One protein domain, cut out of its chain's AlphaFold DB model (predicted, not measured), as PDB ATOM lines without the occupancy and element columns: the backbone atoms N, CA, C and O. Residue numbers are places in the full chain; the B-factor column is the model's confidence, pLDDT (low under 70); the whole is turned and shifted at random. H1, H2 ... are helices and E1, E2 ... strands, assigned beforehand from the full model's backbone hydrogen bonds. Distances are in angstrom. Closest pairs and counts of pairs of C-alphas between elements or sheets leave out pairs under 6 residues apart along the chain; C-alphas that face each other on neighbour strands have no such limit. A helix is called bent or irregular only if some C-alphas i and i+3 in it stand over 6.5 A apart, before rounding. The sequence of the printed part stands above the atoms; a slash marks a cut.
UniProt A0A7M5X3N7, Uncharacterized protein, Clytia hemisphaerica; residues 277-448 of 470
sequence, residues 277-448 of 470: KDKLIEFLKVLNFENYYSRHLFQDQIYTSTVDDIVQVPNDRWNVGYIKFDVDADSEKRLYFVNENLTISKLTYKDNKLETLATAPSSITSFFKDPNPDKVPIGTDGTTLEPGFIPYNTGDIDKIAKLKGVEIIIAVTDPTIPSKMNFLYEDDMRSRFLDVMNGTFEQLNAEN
ATOM      1  N   LYS A 277     308.656 344.000 256.452       97.62
ATOM      2  CA  LYS A 277     309.190 345.242 255.886       97.62
ATOM      3  C   LYS A 277     308.096 346.116 255.278       97.62
ATOM      4  O   LYS A 277     308.058 347.315 255.541       97.62
ATOM      5  N   ASP A 278     307.226 345.527 254.465       97.19
ATOM      6  CA  ASP A 278     306.242 346.286 253.695       97.19
ATOM      7  C   ASP A 278     305.162 346.842 254.622       97.19
ATOM      8  O   ASP A 278     304.778 348.007 254.494       97.19
ATOM      9  N   LYS A 279     304.747 346.056 255.624       97.75
ATOM     10  CA  LYS A 279     303.806 346.522 256.656       97.75
ATOM     11  C   LYS A 279     304.393 347.620 257.527       97.75
ATOM     12  O   LYS A 279     303.671 348.545 257.885       97.75
ATOM     13  N   LEU A 280     305.674 347.529 257.883       97.56
ATOM     14  CA  LEU A 280     306.334 348.582 258.650       97.56
ATOM     15  C   LEU A 280     306.425 349.877 257.832       97.56
ATOM     16  O   LEU A 280     306.081 350.945 258.331       97.56
ATOM     17  N   ILE A 281     306.808 349.798 256.556       95.81
ATOM     18  CA  ILE A 281     306.822 350.968 255.668       95.81
ATOM     19  C   ILE A 281     305.415 351.564 255.524       95.81
ATOM     20  O   ILE A 281     305.264 352.784 255.554       95.81
ATOM     21  N   GLU A 282     304.379 350.735 255.386       94.31
ATOM     22  CA  GLU A 282     302.989 351.199 255.346       94.31
ATOM     23  C   GLU A 282     302.588 351.898 256.652       94.31
ATOM     24  O   GLU A 282     302.062 353.010 256.608       94.31
ATOM     25  N   PHE A 283     302.900 351.301 257.806       94.31
ATOM     26  CA  PHE A 283     302.672 351.901 259.121       94.31
ATOM     27  C   PHE A 283     303.327 353.286 259.233       94.31
ATOM     28  O   PHE A 283     302.657 354.248 259.607       94.31
ATOM     29  N   LEU A 284     304.597 353.414 258.841       92.62
ATOM     30  CA  LEU A 284     305.339 354.680 258.883       92.62
ATOM     31  C   LEU A 284     304.750 355.731 257.930       92.62
ATOM     32  O   LEU A 284     304.632 356.905 258.285       92.62
ATOM     33  N   LYS A 285     304.310 355.322 256.734       89.25
ATOM     34  CA  LYS A 285     303.623 356.216 255.786       89.25
ATOM     35  C   LYS A 285     302.295 356.723 256.335       89.25
ATOM     36  O   LYS A 285     301.979 357.899 256.151       89.25
ATOM     37  N   VAL A 286     301.525 355.861 256.999       87.69
ATOM     38  CA  VAL A 286     300.263 356.239 257.652       87.69
ATOM     39  C   VAL A 286     300.527 357.178 258.827       87.69
ATOM     40  O   VAL A 286     299.862 358.206 258.924       87.69
ATOM     41  N   LEU A 287     301.531 356.885 259.660       86.81
ATOM     42  CA  LEU A 287     301.948 357.753 260.764       86.81
ATOM     43  C   LEU A 287     302.263 359.174 260.266       86.81
ATOM     44  O   LEU A 287     301.744 360.148 260.809       86.81
ATOM     45  N   ASN A 288     303.026 359.287 259.175       84.06
ATOM     46  CA  ASN A 288     303.327 360.573 258.545       84.06
ATOM     47  C   ASN A 288     302.108 361.216 257.870       84.06
ATOM     48  O   ASN A 288     301.984 362.433 257.866       84.06
ATOM     49  N   PHE A 289     301.186 360.438 257.303       81.38
ATOM     50  CA  PHE A 289     299.990 360.991 256.662       81.38
ATOM     51  C   PHE A 289     299.007 361.630 257.648       81.38
ATOM     52  O   PHE A 289     298.334 362.605 257.302       81.38
ATOM     53  N   GLU A 290     298.879 361.054 258.842       76.00
ATOM     54  CA  GLU A 290     297.952 361.537 259.867       76.00
ATOM     55  C   GLU A 290     298.445 362.823 260.539       76.00
ATOM     56  O   GLU A 290     297.630 363.579 261.070       76.00
ATOM     57  N   ASN A 291     299.749 363.113 260.491       72.75
ATOM     58  CA  ASN A 291     300.300 364.314 261.101       72.75
ATOM     59  C   ASN A 291     300.321 365.505 260.117       72.75
ATOM     60  O   ASN A 291     300.701 365.412 258.949       72.75
ATOM     61  N   TYR A 292     299.821 366.644 260.599       68.25
ATOM     62  CA  TYR A 292     299.497 367.821 259.800       68.25
ATOM     63  C   TYR A 292     300.730 368.471 259.161       68.25
ATOM     64  O   TYR A 292     300.657 368.912 258.015       68.25
ATOM     65  N   TYR A 293     301.858 368.493 259.876       67.50
ATOM     66  CA  TYR A 293     303.107 369.102 259.407       67.50
ATOM     67  C   TYR A 293     303.872 368.192 258.440       67.50
ATOM     68  O   TYR A 293     304.611 368.669 257.582       67.50
ATOM     69  N   SER A 294     303.671 366.877 258.534       65.75
ATOM     70  CA  SER A 294     304.467 365.884 257.813       65.75
ATOM     71  C   SER A 294     303.783 365.232 256.619       65.75
ATOM     72  O   SER A 294     304.471 364.599 255.810       65.75
ATOM     73  N   ARG A 295     302.463 365.411 256.464       66.06
ATOM     74  CA  ARG A 295     301.612 364.702 255.490       66.06
ATOM     75  C   ARG A 295     302.167 364.605 254.072       66.06
ATOM     76  O   ARG A 295     301.919 363.610 253.394       66.06
ATOM     77  N   HIS A 296     302.882 365.629 253.618       62.97
ATOM     78  CA  HIS A 296     303.457 365.688 252.272       62.97
ATOM     79  C   HIS A 296     304.986 365.690 252.248       62.97
ATOM     80  O   HIS A 296     305.559 365.455 251.194       62.97
ATOM     81  N   LEU A 297     305.643 365.947 253.381       66.00
ATOM     82  CA  LEU A 297     307.086 366.197 253.429       66.00
ATOM     83  C   LEU A 297     307.878 364.960 253.857       66.00
ATOM     84  O   LEU A 297     308.938 364.690 253.305       66.00
ATOM     85  N   PHE A 298     307.349 364.166 254.791       68.31
ATOM     86  CA  PHE A 298     308.078 363.015 255.333       68.31
ATOM     87  C   PHE A 298     307.749 361.682 254.663       68.31
ATOM     88  O   PHE A 298     308.440 360.692 254.895       68.31
ATOM     89  N   GLN A 299     306.713 361.612 253.821       63.31
ATOM     90  CA  GLN A 299     306.373 360.363 253.124       63.31
ATOM     91  C   GLN A 299     307.501 359.866 252.207       63.31
ATOM     92  O   GLN A 299     307.649 358.654 252.040       63.31
ATOM     93  N   ASP A 300     308.309 360.789 251.680       69.75
ATOM     94  CA  ASP A 300     309.454 360.496 250.815       69.75
ATOM     95  C   ASP A 300     310.765 360.286 251.602       69.75
ATOM     96  O   ASP A 300     311.774 359.882 251.026       69.75
ATOM     97  N   GLN A 301     310.763 360.499 252.924       86.19
ATOM     98  CA  GLN A 301     311.942 360.393 253.796       86.19
ATOM     99  C   GLN A 301     311.951 359.088 254.610       86.19
ATOM    100  O   GLN A 301     312.213 359.070 255.815       86.19
ATOM    101  N   ILE A 302     311.658 357.978 253.929       92.94
ATOM    102  CA  ILE A 302     311.825 356.621 254.454       92.94
ATOM    103  C   ILE A 302     312.911 355.933 253.630       92.94
ATOM    104  O   ILE A 302     312.720 355.618 252.455       92.94
ATOM    105  N   TYR A 303     314.055 355.686 254.256       95.38
ATOM    106  CA  TYR A 303     315.210 355.040 253.649       95.38
ATOM    107  C   TYR A 303     315.212 353.554 253.986       95.38
ATOM    108  O   TYR A 303     314.970 353.177 255.130       95.38
ATOM    109  N   THR A 304     315.527 352.702 253.011       96.69
ATOM    110  CA  THR A 304     315.741 351.267 253.243       96.69
ATOM    111  C   THR A 304     317.070 350.855 252.639       96.69
ATOM    112  O   THR A 304     317.269 351.053 251.440       96.69
ATOM    113  N   SER A 305     317.965 350.287 253.439       97.12
ATOM    114  CA  SER A 305     319.296 349.882 252.983       97.12
ATOM    115  C   SER A 305     319.858 348.772 253.878       97.12
ATOM    116  O   SER A 305     319.115 348.101 254.592       97.12
ATOM    117  N   THR A 306     321.168 348.565 253.827       97.31
ATOM    118  CA  THR A 306     321.929 347.710 254.740       97.31
ATOM    119  C   THR A 306     322.862 348.583 255.573       97.31
ATOM    120  O   THR A 306     323.365 349.589 255.074       97.31
ATOM    121  N   VAL A 307     323.083 348.212 256.834       97.62
ATOM    122  CA  VAL A 307     324.097 348.847 257.686       97.62
ATOM    123  C   VAL A 307     325.480 348.491 257.151       97.62
ATOM    124  O   VAL A 307     325.875 347.325 257.209       97.62
ATOM    125  N   ASP A 308     326.214 349.476 256.644       97.38
ATOM    126  CA  ASP A 308     327.589 349.277 256.179       97.38
ATOM    127  C   ASP A 308     328.576 349.332 257.344       97.38
ATOM    128  O   ASP A 308     329.413 348.445 257.512       97.38
ATOM    129  N   ASP A 309     328.441 350.342 258.200       95.69
ATOM    130  CA  ASP A 309     329.312 350.523 259.350       95.69
ATOM    131  C   ASP A 309     328.643 351.338 260.448       95.69
ATOM    132  O   ASP A 309     327.694 352.085 260.202       95.69
ATOM    133  N   ILE A 310     329.160 351.204 261.664       94.81
ATOM    134  CA  ILE A 310     328.728 351.989 262.818       94.81
ATOM    135  C   ILE A 310     329.982 352.578 263.432       94.81
ATOM    136  O   ILE A 310     330.826 351.858 263.963       94.81
ATOM    137  N   VAL A 311     330.101 353.893 263.325       94.31
ATOM    138  CA  VAL A 311     331.260 354.635 263.794       94.31
ATOM    139  C   VAL A 311     330.895 355.267 265.123       94.31
ATOM    140  O   VAL A 311     329.978 356.081 265.176       94.31
ATOM    141  N   GLN A 312     331.600 354.879 266.183       92.50
ATOM    142  CA  GLN A 312     331.500 355.502 267.500       92.50
ATOM    143  C   GLN A 312     332.725 356.382 267.715       92.50
ATOM    144  O   GLN A 312     333.855 355.939 267.499       92.50
ATOM    145  N   VAL A 313     332.491 357.624 268.119       91.44
ATOM    146  CA  VAL A 313     333.536 358.605 268.395       91.44
ATOM    147  C   VAL A 313     333.724 358.691 269.907       91.44
ATOM    148  O   VAL A 313     332.729 358.849 270.619       91.44
ATOM    149  N   PRO A 314     334.965 358.569 270.415       85.00
ATOM    150  CA  PRO A 314     335.235 358.715 271.837       85.00
ATOM    151  C   PRO A 314     334.696 360.046 272.360       85.00
ATOM    152  O   PRO A 314     335.022 361.109 271.835       85.00
ATOM    153  N   ASN A 315     333.870 359.990 273.400       83.94
ATOM    154  CA  ASN A 315     333.357 361.182 274.051       83.94
ATOM    155  C   ASN A 315     333.129 360.925 275.546       83.94
ATOM    156  O   ASN A 315     332.574 359.906 275.969       83.94
ATOM    157  N   ASP A 316     333.549 361.883 276.366       71.81
ATOM    158  CA  ASP A 316     333.519 361.748 277.819       71.81
ATOM    159  C   ASP A 316     332.138 361.981 278.431       71.81
ATOM    160  O   ASP A 316     331.996 361.833 279.646       71.81
ATOM    161  N   ARG A 317     331.105 362.285 277.636       72.19
ATOM    162  CA  ARG A 317     329.755 362.584 278.139       72.19
ATOM    163  C   ARG A 317     328.622 361.875 277.419       72.19
ATOM    164  O   ARG A 317     327.638 361.549 278.074       72.19
ATOM    165  N   TRP A 318     328.753 361.623 276.125       82.38
ATOM    166  CA  TRP A 318     327.637 361.182 275.290       82.38
ATOM    167  C   TRP A 318     328.020 360.008 274.400       82.38
ATOM    168  O   TRP A 318     329.190 359.832 274.065       82.38
ATOM    169  N   ASN A 319     327.024 359.248 273.952       86.94
ATOM    170  CA  ASN A 319     327.223 358.299 272.864       86.94
ATOM    171  C   ASN A 319     327.209 359.091 271.557       86.94
ATOM    172  O   ASN A 319     326.154 359.555 271.130       86.94
ATOM    173  N   VAL A 320     328.376 359.275 270.941       92.19
ATOM    174  CA  VAL A 320     328.536 360.089 269.729       92.19
ATOM    175  C   VAL A 320     328.971 359.221 268.566       92.19
ATOM    176  O   VAL A 320     329.822 358.343 268.712       92.19
ATOM    177  N   GLY A 321     328.422 359.479 267.385       94.81
ATOM    178  CA  GLY A 321     328.851 358.770 266.196       94.81
ATOM    179  C   GLY A 321     327.912 358.910 265.019       94.81
ATOM    180  O   GLY A 321     327.103 359.836 264.933       94.81
ATOM    181  N   TYR A 322     328.045 357.975 264.086       96.56
ATOM    182  CA  TYR A 322     327.127 357.861 262.967       96.56
ATOM    183  C   TYR A 322     327.036 356.438 262.416       96.56
ATOM    184  O   TYR A 322     327.984 355.653 262.458       96.56
ATOM    185  N   ILE A 323     325.874 356.117 261.851       97.44
ATOM    186  CA  ILE A 323     325.622 354.864 261.134       97.44
ATOM    187  C   ILE A 323     325.765 355.132 259.638       97.44
ATOM    188  O   ILE A 323     325.081 356.005 259.101       97.44
ATOM    189  N   LYS A 324     326.627 354.370 258.960       97.38
ATOM    190  CA  LYS A 324     326.779 354.395 257.502       97.38
ATOM    191  C   LYS A 324     325.789 353.447 256.845       97.38
ATOM    192  O   LYS A 324     325.666 352.282 257.233       97.38
ATOM    193  N   PHE A 325     325.104 353.936 255.824       97.56
ATOM    194  CA  PHE A 325     324.165 353.161 255.024       97.56
ATOM    195  C   PHE A 325     324.107 353.714 253.600       97.56
ATOM    196  O   PHE A 325     324.532 354.841 253.349       97.56
ATOM    197  N   ASP A 326     323.558 352.926 252.673       96.31
ATOM    198  CA  ASP A 326     323.429 353.324 251.263       96.31
ATOM    199  C   ASP A 326     324.771 353.777 250.659       96.31
ATOM    200  O   ASP A 326     324.899 354.878 250.126       96.31
ATOM    201  N   VAL A 327     325.793 352.932 250.844       96.75
ATOM    202  CA  VAL A 327     327.168 353.166 250.390       96.75
ATOM    203  C   VAL A 327     327.321 352.708 248.942       96.75
ATOM    204  O   VAL A 327     326.997 351.566 248.602       96.75
ATOM    205  N   ASP A 328     327.847 353.589 248.099       94.69
ATOM    206  CA  ASP A 328     328.241 353.301 246.724       94.69
ATOM    207  C   ASP A 328     329.689 353.756 246.451       94.69
ATOM    208  O   ASP A 328     330.455 354.043 247.368       94.69
ATOM    209  N   ALA A 329     330.119 353.737 245.186       95.38
ATOM    210  CA  ALA A 329     331.498 354.071 244.822       95.38
ATOM    211  C   ALA A 329     331.840 355.563 244.996       95.38
ATOM    212  O   ALA A 329     333.017 355.904 245.111       95.38
ATOM    213  N   ASP A 330     330.833 356.438 244.991       96.50
ATOM    214  CA  ASP A 330     330.993 357.891 244.937       96.50
ATOM    215  C   ASP A 330     330.459 358.592 246.199       96.50
ATOM    216  O   ASP A 330     330.797 359.756 246.447       96.50
ATOM    217  N   SER A 331     329.622 357.918 246.993       97.00
ATOM    218  CA  SER A 331     328.950 358.497 248.149       97.00
ATOM    219  C   SER A 331     328.493 357.489 249.206       97.00
ATOM    220  O   SER A 331     328.361 356.293 248.958       97.00
ATOM    221  N   GLU A 332     328.182 358.012 250.390       97.19
ATOM    222  CA  GLU A 332     327.501 357.291 251.468       97.19
ATOM    223  C   GLU A 332     326.480 358.191 252.167       97.19
ATOM    224  O   GLU A 332     326.610 359.420 252.163       97.19
ATOM    225  N   LYS A 333     325.471 357.595 252.809       97.56
ATOM    226  CA  LYS A 333     324.614 358.302 253.766       97.56
ATOM    227  C   LYS A 333     325.030 357.981 255.194       97.56
ATOM    228  O   LYS A 333     325.458 356.871 255.509       97.56
ATOM    229  N   ARG A 334     324.879 358.974 256.063       97.38
ATOM    230  CA  ARG A 334     325.224 358.911 257.481       97.38
ATOM    231  C   ARG A 334     324.053 359.379 258.321       97.38
ATOM    232  O   ARG A 334     323.514 360.453 258.074       97.38
ATOM    233  N   LEU A 335     323.675 358.569 259.301       97.62
ATOM    234  CA  LEU A 335     322.757 358.942 260.373       97.62
ATOM    235  C   LEU A 335     323.595 359.316 261.593       97.62
ATOM    236  O   LEU A 335     324.180 358.428 262.207       97.62
ATOM    237  N   TYR A 336     323.680 360.607 261.902       96.94
ATOM    238  CA  TYR A 336     324.484 361.140 262.999       96.94
ATOM    239  C   TYR A 336     323.707 361.155 264.309       96.94
ATOM    240  O   TYR A 336     322.537 361.553 264.329       96.94
ATOM    241  N   PHE A 337     324.387 360.787 265.395       95.25
ATOM    242  CA  PHE A 337     323.807 360.764 266.727       95.25
ATOM    243  C   PHE A 337     324.730 361.348 267.805       95.25
ATOM    244  O   PHE A 337     325.953 361.207 267.742       95.25
ATOM    245  N   VAL A 338     324.107 361.980 268.800       92.75
ATOM    246  CA  VAL A 338     324.694 362.437 270.071       92.75
ATOM    247  C   VAL A 338     323.667 362.086 271.140       92.75
ATOM    248  O   VAL A 338     322.796 362.896 271.422       92.75
ATOM    249  N   ASN A 339     323.695 360.839 271.621       90.75
ATOM    250  CA  ASN A 339     322.566 360.111 272.223       90.75
ATOM    251  C   ASN A 339     321.325 360.040 271.310       90.75
ATOM    252  O   ASN A 339     320.835 358.967 270.987       90.75
ATOM    253  N   GLU A 340     320.808 361.152 270.829       94.44
ATOM    254  CA  GLU A 340     319.702 361.206 269.892       94.44
ATOM    255  C   GLU A 340     320.228 361.205 268.458       94.44
ATOM    256  O   GLU A 340     321.254 361.806 268.162       94.44
ATOM    257  N   ASN A 341     319.487 360.610 267.530       96.25
ATOM    258  CA  ASN A 341     319.655 360.864 266.106       96.25
ATOM    259  C   ASN A 341     319.281 362.324 265.811       96.25
ATOM    260  O   ASN A 341     318.158 362.768 266.098       96.25
ATOM    261  N   LEU A 342     320.219 363.059 265.218       95.12
ATOM    262  CA  LEU A 342     320.101 364.500 264.991       95.12
ATOM    263  C   LEU A 342     319.937 364.846 263.520       95.12
ATOM    264  O   LEU A 342     319.107 365.685 263.176       95.12
ATOM    265  N   THR A 343     320.696 364.191 262.643       95.25
ATOM    266  CA  THR A 343     320.677 364.504 261.214       95.25
ATOM    267  C   THR A 343     321.004 363.294 260.352       95.25
ATOM    268  O   THR A 343     321.747 362.395 260.753       95.25
ATOM    269  N   ILE A 344     320.430 363.277 259.151       95.62
ATOM    270  CA  ILE A 344     320.858 362.408 258.061       95.62
ATOM    271  C   ILE A 344     321.578 363.286 257.057       95.62
ATOM    272  O   ILE A 344     320.994 364.257 256.577       95.62
ATOM    273  N   SER A 345     322.781 362.896 256.653       95.12
ATOM    274  CA  SER A 345     323.496 363.587 255.584       95.12
ATOM    275  C   SER A 345     324.048 362.621 254.548       95.12
ATOM    276  O   SER A 345     324.317 361.454 254.837       95.12
ATOM    277  N   LYS A 346     324.229 363.113 253.325       95.12
ATOM    278  CA  LYS A 346     324.937 362.423 252.251       95.12
ATOM    279  C   LYS A 346     326.351 362.982 252.138       95.12
ATOM    280  O   LYS A 346     326.512 364.171 251.881       95.12
ATOM    281  N   LEU A 347     327.357 362.127 252.288       95.56
ATOM    282  CA  LEU A 347     328.750 362.448 252.000       95.56
ATOM    283  C   LEU A 347     329.074 362.048 250.559       95.56
ATOM    284  O   LEU A 347     328.877 360.896 250.182       95.56
ATOM    285  N   THR A 348     329.604 362.978 249.769       95.94
ATOM    286  CA  THR A 348     330.167 362.700 248.439       95.94
ATOM    287  C   THR A 348     331.692 362.677 248.528       95.94
ATOM    288  O   THR A 348     332.302 363.647 248.969       95.94
ATOM    289  N   TYR A 349     332.331 361.578 248.114       93.81
ATOM    290  CA  TYR A 349     333.768 361.367 248.351       93.81
ATOM    291  C   TYR A 349     334.670 362.273 247.512       93.81
ATOM    292  O   TYR A 349     335.764 362.636 247.934       93.81
ATOM    293  N   LYS A 350     334.233 362.636 246.300       91.81
ATOM    294  CA  LYS A 350     335.056 363.394 245.345       91.81
ATOM    295  C   LYS A 350     335.474 364.769 245.876       91.81
ATOM    296  O   LYS A 350     336.560 365.242 245.549       91.81
ATOM    297  N   ASP A 351     334.593 365.418 246.626       89.69
ATOM    298  CA  ASP A 351     334.752 366.776 247.145       89.69
ATOM    299  C   ASP A 351     334.600 366.853 248.672       89.69
ATOM    300  O   ASP A 351     334.628 367.951 249.220       89.69
ATOM    301  N   ASN A 352     334.464 365.706 249.352       86.75
ATOM    302  CA  ASN A 352     334.140 365.605 250.778       86.75
ATOM    303  C   ASN A 352     332.936 366.470 251.180       86.75
ATOM    304  O   ASN A 352     332.866 366.979 252.297       86.75
ATOM    305  N   LYS A 353     331.977 366.654 250.266       89.81
ATOM    306  CA  LYS A 353     330.806 367.482 250.527       89.81
ATOM    307  C   LYS A 353     329.778 366.701 251.335       89.81
ATOM    308  O   LYS A 353     329.348 365.627 250.910       89.81
ATOM    309  N   LEU A 354     329.340 367.289 252.445       91.56
ATOM    310  CA  LEU A 354     328.223 366.797 253.240       91.56
ATOM    311  C   LEU A 354     326.945 367.585 252.914       91.56
ATOM    312  O   LEU A 354     326.916 368.807 253.029       91.56
ATOM    313  N   GLU A 355     325.889 366.895 252.496       92.06
ATOM    314  CA  GLU A 355     324.566 367.475 252.239       92.06
ATOM    315  C   GLU A 355     323.567 366.966 253.279       92.06
ATOM    316  O   GLU A 355     323.340 365.760 253.373       92.06
ATOM    317  N   THR A 356     322.954 367.863 254.050       92.06
ATOM    318  CA  THR A 356     321.897 367.506 255.008       92.06
ATOM    319  C   THR A 356     320.620 367.102 254.271       92.06
ATOM    320  O   THR A 356     320.100 367.847 253.450       92.06
ATOM    321  N   LEU A 357     320.100 365.914 254.578       91.19
ATOM    322  CA  LEU A 357     318.869 365.358 254.008       91.19
ATOM    323  C   LEU A 357     317.673 365.480 254.959       91.19
ATOM    324  O   LEU A 357     316.533 365.580 254.508       91.19
ATOM    325  N   ALA A 358     317.920 365.426 256.266       91.12
ATOM    326  CA  ALA A 358     316.911 365.583 257.307       91.12
ATOM    327  C   ALA A 358     317.576 366.010 258.612       91.12
ATOM    328  O   ALA A 358     318.690 365.580 258.886       91.12
ATOM    329  N   THR A 359     316.880 366.797 259.429       91.94
ATOM    330  CA  THR A 359     317.409 367.295 260.702       91.94
ATOM    331  C   THR A 359     316.328 367.364 261.783       91.94
ATOM    332  O   THR A 359     315.133 367.504 261.486       91.94
ATOM    333  N   ALA A 360     316.753 367.293 263.047       92.12
ATOM    334  CA  ALA A 360     315.945 367.696 264.192       92.12
ATOM    335  C   ALA A 360     315.436 369.148 263.995       92.12
ATOM    336  O   ALA A 360     316.114 369.941 263.333       92.12
ATOM    337  N   PRO A 361     314.235 369.506 264.496       89.75
ATOM    338  CA  PRO A 361     313.464 368.807 265.529       89.75
ATOM    339  C   PRO A 361     312.615 367.627 265.033       89.75
ATOM    340  O   PRO A 361     312.014 366.939 265.852       89.75
ATOM    341  N   SER A 362     312.577 367.334 263.727       89.75
ATOM    342  CA  SER A 362     311.923 366.119 263.210       89.75
ATOM    343  C   SER A 362     312.493 364.865 263.879       89.75
ATOM    344  O   SER A 362     313.691 364.808 264.147       89.75
ATOM    345  N   SER A 363     311.664 363.860 264.161       91.56
ATOM    346  CA  SER A 363     312.144 362.592 264.719       91.56
ATOM    347  C   SER A 363     312.796 361.767 263.617       91.56
ATOM    348  O   SER A 363     312.210 361.602 262.547       91.56
ATOM    349  N   ILE A 364     313.997 361.254 263.865       95.38
ATOM    350  CA  ILE A 364     314.743 360.408 262.935       95.38
ATOM    351  C   ILE A 364     314.974 359.063 263.618       95.38
ATOM    352  O   ILE A 364     315.797 358.947 264.524       95.38
ATOM    353  N   THR A 365     314.262 358.031 263.179       96.19
ATOM    354  CA  THR A 365     314.269 356.730 263.860       96.19
ATOM    355  C   THR A 365     314.769 355.628 262.943       96.19
ATOM    356  O   THR A 365     314.322 355.492 261.804       96.19
ATOM    357  N   SER A 366     315.697 354.828 263.461       97.44
ATOM    358  CA  SER A 366     316.260 353.647 262.813       97.44
ATOM    359  C   SER A 366     315.600 352.368 263.322       97.44
ATOM    360  O   SER A 366     315.476 352.165 264.527       97.44
ATOM    361  N   PHE A 367     315.249 351.471 262.407       98.38
ATOM    362  CA  PHE A 367     314.743 350.136 262.694       98.38
ATOM    363  C   PHE A 367     315.686 349.101 262.085       98.38
ATOM    364  O   PHE A 367     315.835 349.033 260.862       98.38
ATOM    365  N   PHE A 368     316.307 348.283 262.929       98.44
ATOM    366  CA  PHE A 368     317.282 347.280 262.507       98.44
ATOM    367  C   PHE A 368     316.624 345.915 262.416       98.44
ATOM    368  O   PHE A 368     315.944 345.494 263.350       98.44
ATOM    369  N   LYS A 369     316.839 345.201 261.312       98.31
ATOM    370  CA  LYS A 369     316.350 343.834 261.148       98.31
ATOM    371  C   LYS A 369     317.217 342.859 261.941       98.31
ATOM    372  O   LYS A 369     318.141 342.266 261.389       98.31
ATOM    373  N   ASP A 370     316.918 342.694 263.223       98.06
ATOM    374  CA  ASP A 370     317.623 341.754 264.088       98.06
ATOM    375  C   ASP A 370     317.135 340.319 263.812       98.06
ATOM    376  O   ASP A 370     315.953 340.016 264.024       98.06
ATOM    377  N   PRO A 371     318.002 339.413 263.322       96.75
ATOM    378  CA  PRO A 371     317.630 338.021 263.105       96.75
ATOM    379  C   PRO A 371     317.551 337.211 264.407       96.75
ATOM    380  O   PRO A 371     316.970 336.128 264.390       96.75
ATOM    381  N   ASN A 372     318.151 337.687 265.503       96.19
ATOM    382  CA  ASN A 372     318.290 336.963 266.766       96.19
ATOM    383  C   ASN A 372     318.174 337.909 267.983       96.19
ATOM    384  O   ASN A 372     319.124 338.000 268.769       96.19
ATOM    385  N   PRO A 373     317.029 338.588 268.180       96.50
ATOM    386  CA  PRO A 373     316.864 339.475 269.322       96.50
ATOM    387  C   PRO A 373     316.826 338.700 270.641       96.50
ATOM    388  O   PRO A 373     316.515 337.503 270.684       96.50
ATOM    389  N   ASP A 374     317.101 339.402 271.743       94.25
ATOM    390  CA  ASP A 374     316.982 338.812 273.074       94.25
ATOM    391  C   ASP A 374     315.526 338.428 273.329       94.25
ATOM    392  O   ASP A 374     314.596 339.173 273.008       94.25
ATOM    393  N   LYS A 375     315.321 337.263 273.945       94.69
ATOM    394  CA  LYS A 375     313.985 336.753 274.269       94.69
ATOM    395  C   LYS A 375     313.427 337.447 275.507       94.69
ATOM    396  O   LYS A 375     313.359 336.854 276.581       94.69
ATOM    397  N   VAL A 376     313.036 338.704 275.344       95.50
ATOM    398  CA  VAL A 376     312.395 339.520 276.381       95.50
ATOM    399  C   VAL A 376     310.876 339.551 276.189       95.50
ATOM    400  O   VAL A 376     310.417 339.494 275.046       95.50
ATOM    401  N   PRO A 377     310.072 339.628 277.264       96.69
ATOM    402  CA  PRO A 377     308.625 339.786 277.144       96.69
ATOM    403  C   PRO A 377     308.241 341.083 276.418       96.69
ATOM    404  O   PRO A 377     308.841 342.129 276.649       96.69
ATOM    405  N   ILE A 378     307.214 341.014 275.569       96.81
ATOM    406  CA  ILE A 378     306.630 342.169 274.854       96.81
ATOM    407  C   ILE A 378     305.110 342.283 275.049       96.81
ATOM    408  O   ILE A 378     304.421 343.005 274.315       96.81
ATOM    409  N   GLY A 379     304.596 341.538 276.023       95.62
ATOM    410  CA  GLY A 379     303.193 341.440 276.382       95.62
ATOM    411  C   GLY A 379     303.019 340.650 277.677       95.62
ATOM    412  O   GLY A 379     303.923 339.954 278.145       95.62
ATOM    413  N   THR A 380     301.830 340.758 278.254       95.75
ATOM    414  CA  THR A 380     301.419 340.075 279.494       95.75
ATOM    415  C   THR A 380     300.990 338.620 279.276       95.75
ATOM    416  O   THR A 380     300.832 337.865 280.234       95.75
ATOM    417  N   ASP A 381     300.836 338.203 278.022       94.88
ATOM    418  CA  ASP A 381     300.397 336.869 277.600       94.88
ATOM    419  C   ASP A 381     301.547 335.862 277.412       94.88
ATOM    420  O   ASP A 381     301.330 334.738 276.957       94.88
ATOM    421  N   GLY A 382     302.775 336.250 277.769       92.06
ATOM    422  CA  GLY A 382     303.979 335.438 277.588       92.06
ATOM    423  C   GLY A 382     304.620 335.564 276.205       92.06
ATOM    424  O   GLY A 382     305.608 334.877 275.940       92.06
ATOM    425  N   THR A 383     304.108 336.439 275.331       95.31
ATOM    426  CA  THR A 383     304.749 336.743 274.049       95.31
ATOM    427  C   THR A 383     306.120 337.378 274.271       95.31
ATOM    428  O   THR A 383     306.267 338.327 275.046       95.31
ATOM    429  N   THR A 384     307.127 336.883 273.553       97.25
ATOM    430  CA  THR A 384     308.491 337.425 273.571       97.25
ATOM    431  C   THR A 384     308.839 338.119 272.262       97.25
ATOM    432  O   THR A 384     308.253 337.826 271.220       97.25
ATOM    433  N   LEU A 385     309.818 339.019 272.313       97.44
ATOM    434  CA  LEU A 385     310.391 339.661 271.137       97.44
ATOM    435  C   LEU A 385     310.906 338.603 270.148       97.44
ATOM    436  O   LEU A 385     311.552 337.627 270.532       97.44
ATOM    437  N   GLU A 386     310.576 338.790 268.875       97.44
ATOM    438  CA  GLU A 386     310.916 337.882 267.780       97.44
ATOM    439  C   GLU A 386     311.738 338.612 266.712       97.44
ATOM    440  O   GLU A 386     311.743 339.844 266.693       97.44
ATOM    441  N   PRO A 387     312.411 337.880 265.803       98.19
ATOM    442  CA  PRO A 387     313.144 338.490 264.700       98.19
ATOM    443  C   PRO A 387     312.286 339.464 263.882       98.19
ATOM    444  O   PRO A 387     311.143 339.161 263.527       98.19
ATOM    445  N   GLY A 388     312.845 340.627 263.558       98.06
ATOM    446  CA  GLY A 388     312.128 341.707 262.883       98.06
ATOM    447  C   GLY A 388     312.888 343.029 262.925       98.06
ATOM    448  O   GLY A 388     314.033 343.080 263.358       98.06
ATOM    449  N   PHE A 389     312.244 344.095 262.463       98.56
ATOM    450  CA  PHE A 389     312.743 345.467 262.491       98.56
ATOM    451  C   PHE A 389     312.497 346.096 263.863       98.56
ATOM    452  O   PHE A 389     311.367 346.438 264.200       98.56
ATOM    453  N   ILE A 390     313.545 346.243 264.665       98.31
ATOM    454  CA  ILE A 390     313.452 346.680 266.062       98.31
ATOM    455  C   ILE A 390     313.981 348.116 266.178       98.31
ATOM    456  O   ILE A 390     315.041 348.406 265.610       98.31
ATOM    457  N   PRO A 391     313.266 349.024 266.877       97.19
ATOM    458  CA  PRO A 391     313.699 350.404 267.075       97.19
ATOM    459  C   PRO A 391     314.743 350.468 268.195       97.19
ATOM    460  O   PRO A 391     314.450 350.898 269.308       97.19
ATOM    461  N   TYR A 392     315.947 349.959 267.928       96.56
ATOM    462  CA  TYR A 392     317.059 350.128 268.857       96.56
ATOM    463  C   TYR A 392     317.477 351.592 268.911       96.56
ATOM    464  O   TYR A 392     317.663 352.231 267.872       96.56
ATOM    465  N   ASN A 393     317.656 352.080 270.133       93.25
ATOM    466  CA  ASN A 393     318.120 353.431 270.414       93.25
ATOM    467  C   ASN A 393     319.624 353.393 270.712       93.25
ATOM    468  O   ASN A 393     320.198 352.328 270.911       93.25
ATOM    469  N   THR A 394     320.296 354.535 270.780       91.25
ATOM    470  CA  THR A 394     321.736 354.612 271.093       91.25
ATOM    471  C   THR A 394     322.075 354.122 272.501       91.25
ATOM    472  O   THR A 394     323.224 353.788 272.771       91.25
ATOM    473  N   GLY A 395     321.091 354.007 273.400       90.88
ATOM    474  CA  GLY A 395     321.262 353.265 274.650       90.88
ATOM    475  C   GLY A 395     321.533 351.769 274.428       90.88
ATOM    476  O   GLY A 395     322.056 351.104 275.312       90.88
ATOM    477  N   ASP A 396     321.215 351.238 273.247       93.62
ATOM    478  CA  ASP A 396     321.495 349.871 272.801       93.62
ATOM    479  C   ASP A 396     322.732 349.800 271.876       93.62
ATOM    480  O   ASP A 396     322.836 348.878 271.060       93.62
ATOM    481  N   ILE A 397     323.666 350.761 271.950       90.94
ATOM    482  CA  ILE A 397     324.763 350.899 270.971       90.94
ATOM    483  C   ILE A 397     325.613 349.628 270.822       90.94
ATOM    484  O   ILE A 397     325.939 349.239 269.702       90.94
ATOM    485  N   ASP A 398     325.874 348.904 271.911       90.81
ATOM    486  CA  ASP A 398     326.597 347.623 271.895       90.81
ATOM    487  C   ASP A 398     325.884 346.528 271.099       90.81
ATOM    488  O   ASP A 398     326.510 345.613 270.548       90.81
ATOM    489  N   LYS A 399     324.551 346.574 271.079       92.81
ATOM    490  CA  LYS A 399     323.741 345.672 270.268       92.81
ATOM    491  C   LYS A 399     323.732 346.146 268.825       92.81
ATOM    492  O   LYS A 399     323.995 345.336 267.940       92.81
ATOM    493  N   ILE A 400     323.517 347.442 268.598       93.88
ATOM    494  CA  ILE A 400     323.545 348.055 267.266       93.88
ATOM    495  C   ILE A 400     324.876 347.746 266.568       93.88
ATOM    496  O   ILE A 400     324.864 347.263 265.440       93.88
ATOM    497  N   ALA A 401     326.016 347.881 267.255       92.38
ATOM    498  CA  ALA A 401     327.358 347.585 266.742       92.38
ATOM    499  C   ALA A 401     327.521 346.157 266.181       92.38
ATOM    500  O   ALA A 401     328.337 345.920 265.291       92.38
ATOM    501  N   LYS A 402     326.725 345.195 266.665       94.25
ATOM    502  CA  LYS A 402     326.739 343.792 266.211       94.25
ATOM    503  C   LYS A 402     325.839 343.545 264.995       94.25
ATOM    504  O   LYS A 402     325.852 342.446 264.449       94.25
ATOM    505  N   LEU A 403     325.080 344.552 264.562       94.62
ATOM    506  CA  LEU A 403     324.122 344.488 263.457       94.62
ATOM    507  C   LEU A 403     324.699 345.025 262.135       94.62
ATOM    508  O   LEU A 403     323.961 345.379 261.217       94.62
ATOM    509  N   LYS A 404     326.027 345.053 261.983       94.88
ATOM    510  CA  LYS A 404     326.663 345.327 260.686       94.88
ATOM    511  C   LYS A 404     326.203 344.304 259.639       94.88
ATOM    512  O   LYS A 404     326.174 343.103 259.899       94.88
ATOM    513  N   GLY A 405     325.850 344.778 258.447       96.62
ATOM    514  CA  GLY A 405     325.359 343.941 257.354       96.62
ATOM    515  C   GLY A 405     323.881 343.548 257.446       96.62
ATOM    516  O   GLY A 405     323.411 342.827 256.565       96.62
ATOM    517  N   VAL A 406     323.130 343.998 258.462       97.62
ATOM    518  CA  VAL A 406     321.676 343.770 258.509       97.62
ATOM    519  C   VAL A 406     320.910 344.857 257.761       97.62
ATOM    520  O   VAL A 406     321.387 345.974 257.565       97.62
ATOM    521  N   GLU A 407     319.688 344.523 257.357       98.31
ATOM    522  CA  GLU A 407     318.769 345.475 256.742       98.31
ATOM    523  C   GLU A 407     318.326 346.538 257.758       98.31
ATOM    524  O   GLU A 407     317.974 346.216 258.895       98.31
ATOM    525  N   ILE A 408     318.307 347.800 257.336       98.31
ATOM    526  CA  ILE A 408     317.888 348.946 258.145       98.31
ATOM    527  C   ILE A 408     316.805 349.740 257.418       98.31
ATOM    528  O   ILE A 408     316.861 349.937 256.198       98.31
ATOM    529  N   ILE A 409     315.823 350.209 258.182       98.19
ATOM    530  CA  ILE A 409     314.860 351.224 257.753       98.19
ATOM    531  C   ILE A 409     315.112 352.469 258.592       98.19
ATOM    532  O   ILE A 409     315.168 352.371 259.811       98.19
ATOM    533  N   ILE A 410     315.251 353.632 257.964       97.50
ATOM    534  CA  ILE A 410     315.356 354.912 258.671       97.50
ATOM    535  C   ILE A 410     314.182 355.771 258.232       97.50
ATOM    536  O   ILE A 410     313.980 355.966 257.035       97.50
ATOM    537  N   ALA A 411     313.404 356.266 259.185       94.62
ATOM    538  CA  ALA A 411     312.229 357.079 258.916       94.62
ATOM    539  C   ALA A 411     312.356 358.441 259.585       94.62
ATOM    540  O   ALA A 411     312.653 358.529 260.777       94.62
ATOM    541  N   VAL A 412     312.078 359.489 258.815       92.12
ATOM    542  CA  VAL A 412     311.843 360.826 259.353       92.12
ATOM    543  C   VAL A 412     310.348 360.963 259.617       92.12
ATOM    544  O   VAL A 412     309.524 360.641 258.758       92.12
ATOM    545  N   THR A 413     309.984 361.374 260.828       87.50
ATOM    546  CA  THR A 413     308.592 361.506 261.266       87.50
ATOM    547  C   THR A 413     308.397 362.775 262.089       87.50
ATOM    548  O   THR A 413     309.358 363.374 262.576       87.50
ATOM    549  N   ASP A 414     307.147 363.215 262.237       84.94
ATOM    550  CA  ASP A 414     306.842 364.275 263.198       84.94
ATOM    551  C   ASP A 414     306.850 363.655 264.608       84.94
ATOM    552  O   ASP A 414     306.128 362.681 264.841       84.94
ATOM    553  N   PRO A 415     307.674 364.175 265.533       78.88
ATOM    554  CA  PRO A 415     307.806 363.633 266.888       78.88
ATOM    555  C   PRO A 415     306.547 363.827 267.747       78.88
ATOM    556  O   PRO A 415     306.366 363.147 268.755       78.88
ATOM    557  N   THR A 416     305.671 364.767 267.397       77.44
ATOM    558  CA  THR A 416     304.508 365.120 268.210       77.44
ATOM    559  C   THR A 416     303.257 364.348 267.817       77.44
ATOM    560  O   THR A 416     303.149 363.731 266.754       77.44
ATOM    561  N   ILE A 417     302.256 364.414 268.694       78.81
ATOM    562  CA  ILE A 417     300.916 363.946 268.359       78.81
ATOM    563  C   ILE A 417     300.359 364.731 267.156       78.81
ATOM    564  O   ILE A 417     300.576 365.941 267.066       78.81
ATOM    565  N   PRO A 418     299.573 364.098 266.264       73.88
ATOM    566  CA  PRO A 418     298.876 364.800 265.195       73.88
ATOM    567  C   PRO A 418     298.073 365.998 265.722       73.88
ATOM    568  O   PRO A 418     297.028 365.848 266.363       73.88
ATOM    569  N   SER A 419     298.574 367.200 265.451       70.31
ATOM    570  CA  SER A 419     298.033 368.460 265.954       70.31
ATOM    571  C   SER A 419     298.102 369.538 264.877       70.31
ATOM    572  O   SER A 419     298.967 369.524 264.007       70.31
ATOM    573  N   LYS A 420     297.179 370.504 264.946       64.00
ATOM    574  CA  LYS A 420     297.218 371.706 264.096       64.00
ATOM    575  C   LYS A 420     298.248 372.739 264.564       64.00
ATOM    576  O   LYS A 420     298.501 373.692 263.840       64.00
ATOM    577  N   MET A 421     298.773 372.579 265.776       67.31
ATOM    578  CA  MET A 421     299.852 373.392 266.332       67.31
ATOM    579  C   MET A 421     300.940 372.465 266.855       67.31
ATOM    580  O   MET A 421     300.658 371.608 267.696       67.31
ATOM    581  N   ASN A 422     302.154 372.650 266.351       77.50
ATOM    582  CA  ASN A 422     303.351 371.971 266.810       77.50
ATOM    583  C   ASN A 422     304.410 373.023 267.160       77.50
ATOM    584  O   ASN A 422     304.996 373.648 266.278       77.50
ATOM    585  N   PHE A 423     304.618 373.209 268.461       81.44
ATOM    586  CA  PHE A 423     305.521 374.213 269.016       81.44
ATOM    587  C   PHE A 423     307.005 373.899 268.755       81.44
ATOM    588  O   PHE A 423     307.824 374.808 268.800       81.44
ATOM    589  N   LEU A 424     307.371 372.654 268.408       84.31
ATOM    590  CA  LEU A 424     308.754 372.327 268.018       84.31
ATOM    591  C   LEU A 424     309.176 373.022 266.729       84.31
ATOM    592  O   LEU A 424     310.354 373.299 266.537       84.31
ATOM    593  N   TYR A 425     308.221 373.246 265.827       83.06
ATOM    594  CA  TYR A 425     308.466 373.877 264.535       83.06
ATOM    595  C   TYR A 425     308.246 375.397 264.578       83.06
ATOM    596  O   TYR A 425     308.226 376.035 263.526       83.06
ATOM    597  N   GLU A 426     308.075 375.993 265.762       84.06
ATOM    598  CA  GLU A 426     308.160 377.448 265.913       84.06
ATOM    599  C   GLU A 426     309.615 377.916 265.806       84.06
ATOM    600  O   GLU A 426     310.541 377.183 266.156       84.06
ATOM    601  N   ASP A 427     309.816 379.141 265.311       84.75
ATOM    602  CA  ASP A 427     311.145 379.662 264.967       84.75
ATOM    603  C   ASP A 427     312.131 379.607 266.141       84.75
ATOM    604  O   ASP A 427     313.271 379.202 265.942       84.75
ATOM    605  N   ASP A 428     311.694 379.921 267.366       88.25
ATOM    606  CA  ASP A 428     312.566 379.863 268.549       88.25
ATOM    607  C   ASP A 428     313.057 378.432 268.833       88.25
ATOM    608  O   ASP A 428     314.257 378.205 268.971       88.25
ATOM    609  N   MET A 429     312.162 377.437 268.836       88.56
ATOM    610  CA  MET A 429     312.560 376.038 269.040       88.56
ATOM    611  C   MET A 429     313.448 375.523 267.907       88.56
ATOM    612  O   MET A 429     314.448 374.860 268.176       88.56
ATOM    613  N   ARG A 430     313.137 375.854 266.648       88.12
ATOM    614  CA  ARG A 430     313.982 375.491 265.498       88.12
ATOM    615  C   ARG A 430     315.390 376.056 265.649       88.12
ATOM    616  O   ARG A 430     316.352 375.304 265.510       88.12
ATOM    617  N   SER A 431     315.506 377.341 265.984       90.19
ATOM    618  CA  SER A 431     316.793 377.996 266.223       90.19
ATOM    619  C   SER A 431     317.558 377.338 267.366       90.19
ATOM    620  O   SER A 431     318.715 376.994 267.173       90.19
ATOM    621  N   ARG A 432     316.915 377.044 268.504       92.38
ATOM    622  CA  ARG A 432     317.568 376.354 269.630       92.38
ATOM    623  C   ARG A 432     318.113 374.980 269.246       92.38
ATOM    624  O   ARG A 432     319.233 374.649 269.620       92.38
ATOM    625  N   PHE A 433     317.349 374.184 268.494       92.69
ATOM    626  CA  PHE A 433     317.837 372.899 267.985       92.69
ATOM    627  C   PHE A 433     319.055 373.097 267.077       92.69
ATOM    628  O   PHE A 433     320.061 372.418 267.265       92.69
ATOM    629  N   LEU A 434     318.984 374.019 266.114       91.81
ATOM    630  CA  LEU A 434     320.099 374.299 265.208       91.81
ATOM    631  C   LEU A 434     321.341 374.788 265.964       91.81
ATOM    632  O   LEU A 434     322.429 374.295 265.692       91.81
ATOM    633  N   ASP A 435     321.185 375.685 266.934       93.19
ATOM    634  CA  ASP A 435     322.285 376.220 267.741       93.19
ATOM    635  C   ASP A 435     322.968 375.116 268.556       93.19
ATOM    636  O   ASP A 435     324.192 374.983 268.513       93.19
ATOM    637  N   VAL A 436     322.186 374.273 269.245       92.88
ATOM    638  CA  VAL A 436     322.718 373.141 270.020       92.88
ATOM    639  C   VAL A 436     323.440 372.151 269.111       92.88
ATOM    640  O   VAL A 436     324.554 371.728 269.421       92.88
ATOM    641  N   MET A 437     322.842 371.784 267.977       93.06
ATOM    642  CA  MET A 437     323.453 370.816 267.069       93.06
ATOM    643  C   MET A 437     324.716 371.363 266.397       93.06
ATOM    644  O   MET A 437     325.722 370.659 266.351       93.06
ATOM    645  N   ASN A 438     324.691 372.608 265.912       93.38
ATOM    646  CA  ASN A 438     325.850 373.241 265.284       93.38
ATOM    647  C   ASN A 438     326.994 373.405 266.285       93.38
ATOM    648  O   ASN A 438     328.114 373.018 265.973       93.38
ATOM    649  N   GLY A 439     326.711 373.877 267.505       92.50
ATOM    650  CA  GLY A 439     327.727 373.966 268.557       92.50
ATOM    651  C   GLY A 439     328.310 372.599 268.928       92.50
ATOM    652  O   GLY A 439     329.517 372.468 269.125       92.50
ATOM    653  N   THR A 440     327.476 371.554 268.950       91.12
ATOM    654  CA  THR A 440     327.931 370.185 269.228       91.12
ATOM    655  C   THR A 440     328.829 369.642 268.115       91.12
ATOM    656  O   THR A 440     329.888 369.090 268.401       91.12
ATOM    657  N   PHE A 441     328.446 369.794 266.844       91.88
ATOM    658  CA  PHE A 441     329.266 369.306 265.731       91.88
ATOM    659  C   PHE A 441     330.530 370.139 265.508       91.88
ATOM    660  O   PHE A 441     331.566 369.559 265.192       91.88
ATOM    661  N   GLU A 442     330.488 371.449 265.758       92.69
ATOM    662  CA  GLU A 442     331.681 372.301 265.776       92.69
ATOM    663  C   GLU A 442     332.692 371.797 266.814       92.69
ATOM    664  O   GLU A 442     333.863 371.598 266.489       92.69
ATOM    665  N   GLN A 443     332.236 371.513 268.040       90.50
ATOM    666  CA  GLN A 443     333.089 370.944 269.082       90.50
ATOM    667  C   GLN A 443     333.658 369.579 268.667       90.50
ATOM    668  O   GLN A 443     334.859 369.347 268.800       90.50
ATOM    669  N   LEU A 444     332.824 368.683 268.131       90.94
ATOM    670  CA  LEU A 444     333.261 367.346 267.721       90.94
ATOM    671  C   LEU A 444     334.284 367.379 266.584       90.94
ATOM    672  O   LEU A 444     335.251 366.620 266.639       90.94
ATOM    673  N   ASN A 445     334.108 368.263 265.597       90.12
ATOM    674  CA  ASN A 445     335.082 368.478 264.528       90.12
ATOM    675  C   ASN A 445     336.392 369.075 265.072       90.12
ATOM    676  O   ASN A 445     337.464 368.678 264.631       90.12
ATOM    677  N   ALA A 446     336.332 369.987 266.049       90.06
ATOM    678  CA  ALA A 446     337.526 370.572 266.665       90.06
ATOM    679  C   ALA A 446     338.318 369.574 267.531       90.06
ATOM    680  O   ALA A 446     339.536 369.690 267.662       90.06
ATOM    681  N   GLU A 447     337.628 368.613 268.148       88.00
ATOM    682  CA  GLU A 447     338.232 367.584 268.996       88.00
ATOM    683  C   GLU A 447     338.686 366.349 268.205       88.00
ATOM    684  O   GLU A 447     339.505 365.577 268.707       88.00
ATOM    685  N   ASN A 448     338.173 366.143 266.983       84.06
ATOM    686  CA  ASN A 448     338.416 364.920 266.227       84.06
ATOM    687  C   ASN A 448     338.612 365.141 264.713       84.06
ATOM    688  O   ASN A 448     337.671 365.048 263.928       84.06
TER     689      ASN A 448
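Overview. This is residues 277 to 448 of the 470 residues of an uncharacterized protein of Clytia hemisphaerica (UniProt A0A7M5X3N7). One strongly twisted sheet folds back on itself at the bent strand E1 into two leaves that face each other, E5 E4 E3 E2 and E8 E6 E7, and curls round the short helix H2. H1 packs along the opposite face, over E8, while the long helix H3 only grazes the sheet. The 172 printed residues include three named helices and eight named strands, in the order H1 E1 E2 E3 E4 E5 E6 E7 H2 E8 H3. The sheet, E5 E4 E3 E2 E1 E8 E6 E7, is antiparallel throughout, and the class is mixed, helices and strands. The whole is compact, with a radius of gyration of the C-alphas of 16.9 A, and spans 50 by 40 by 34 A.

Along the chain. H1, residues 277 to 290, begins at C-alpha 277, (309.190, 345.242, 255.886), and is 20.2 A long. E1, residues 302 to 313, is 25.9 A long and bends by 91 degrees at Ser 305, (319.296, 349.882, 252.983). E2 is residues 320 to 325, E3 331 to 338, E4 340 to 348, 23.9 A long, and E5 353 to 359. E6, residues 363 to 370, is 21.6 A long, and E7 is residues 388 to 390. H2, residues 394 to 403, is irregular: C-alphas 395 and 398 are 8.2 A apart. E8 is residues 407 to 413. H3, residues 427 to 447, is 29.9 A long and ends at C-alpha 447, (338.232, 367.584, 268.996).

Arrangement. E1 to E5 form a meander, each strand the antiparallel neighbour of the one before. Within hydrogen-bond range are N 311 and O 322 between E1 and E2, 2.9 A, and N 342 and O 336 between E4 and E3, 2.9 A. E1 pairs with E8 over residues 302 to 306, with N 303 and O 410 at 2.8 A. E8 pairs with E6, with N 367 and O 409 at 2.7 A. Between the leaves, the closest C-alphas of E4 and E6 are those of Asn 341 and Ile 364, 5.9 A. E7, H2 and E8 form a split strand-helix-strand unit, two strands running the same way with E6 between them; its crossover is right-handed. H2 and E1 come closest at the C-alphas of Ala 401 and Ile 310, 6.1 A. H1 is on the opposite face from H2, at a height over the sheet of 8.7 A, and runs along E8 at 3 degrees on the local plane. H3 grazes the sheet with residues 433 to 444. In H1 and H3 every O i to N i+4 pair is within hydrogen-bond range; H2 has 2 of 6, and 5 of 7 O i to N i+3 pairs.

Size, cuts and confidence. The C-alphas farthest apart are those of Asp 351 and Asp 381, 54.8 A. The links H1 to E1, E6 to E7 and E8 to H3 are long. The printed part has no cut. Its mean pLDDT is 90.5, with residues 292 to 300 and 420 to 421 under 70.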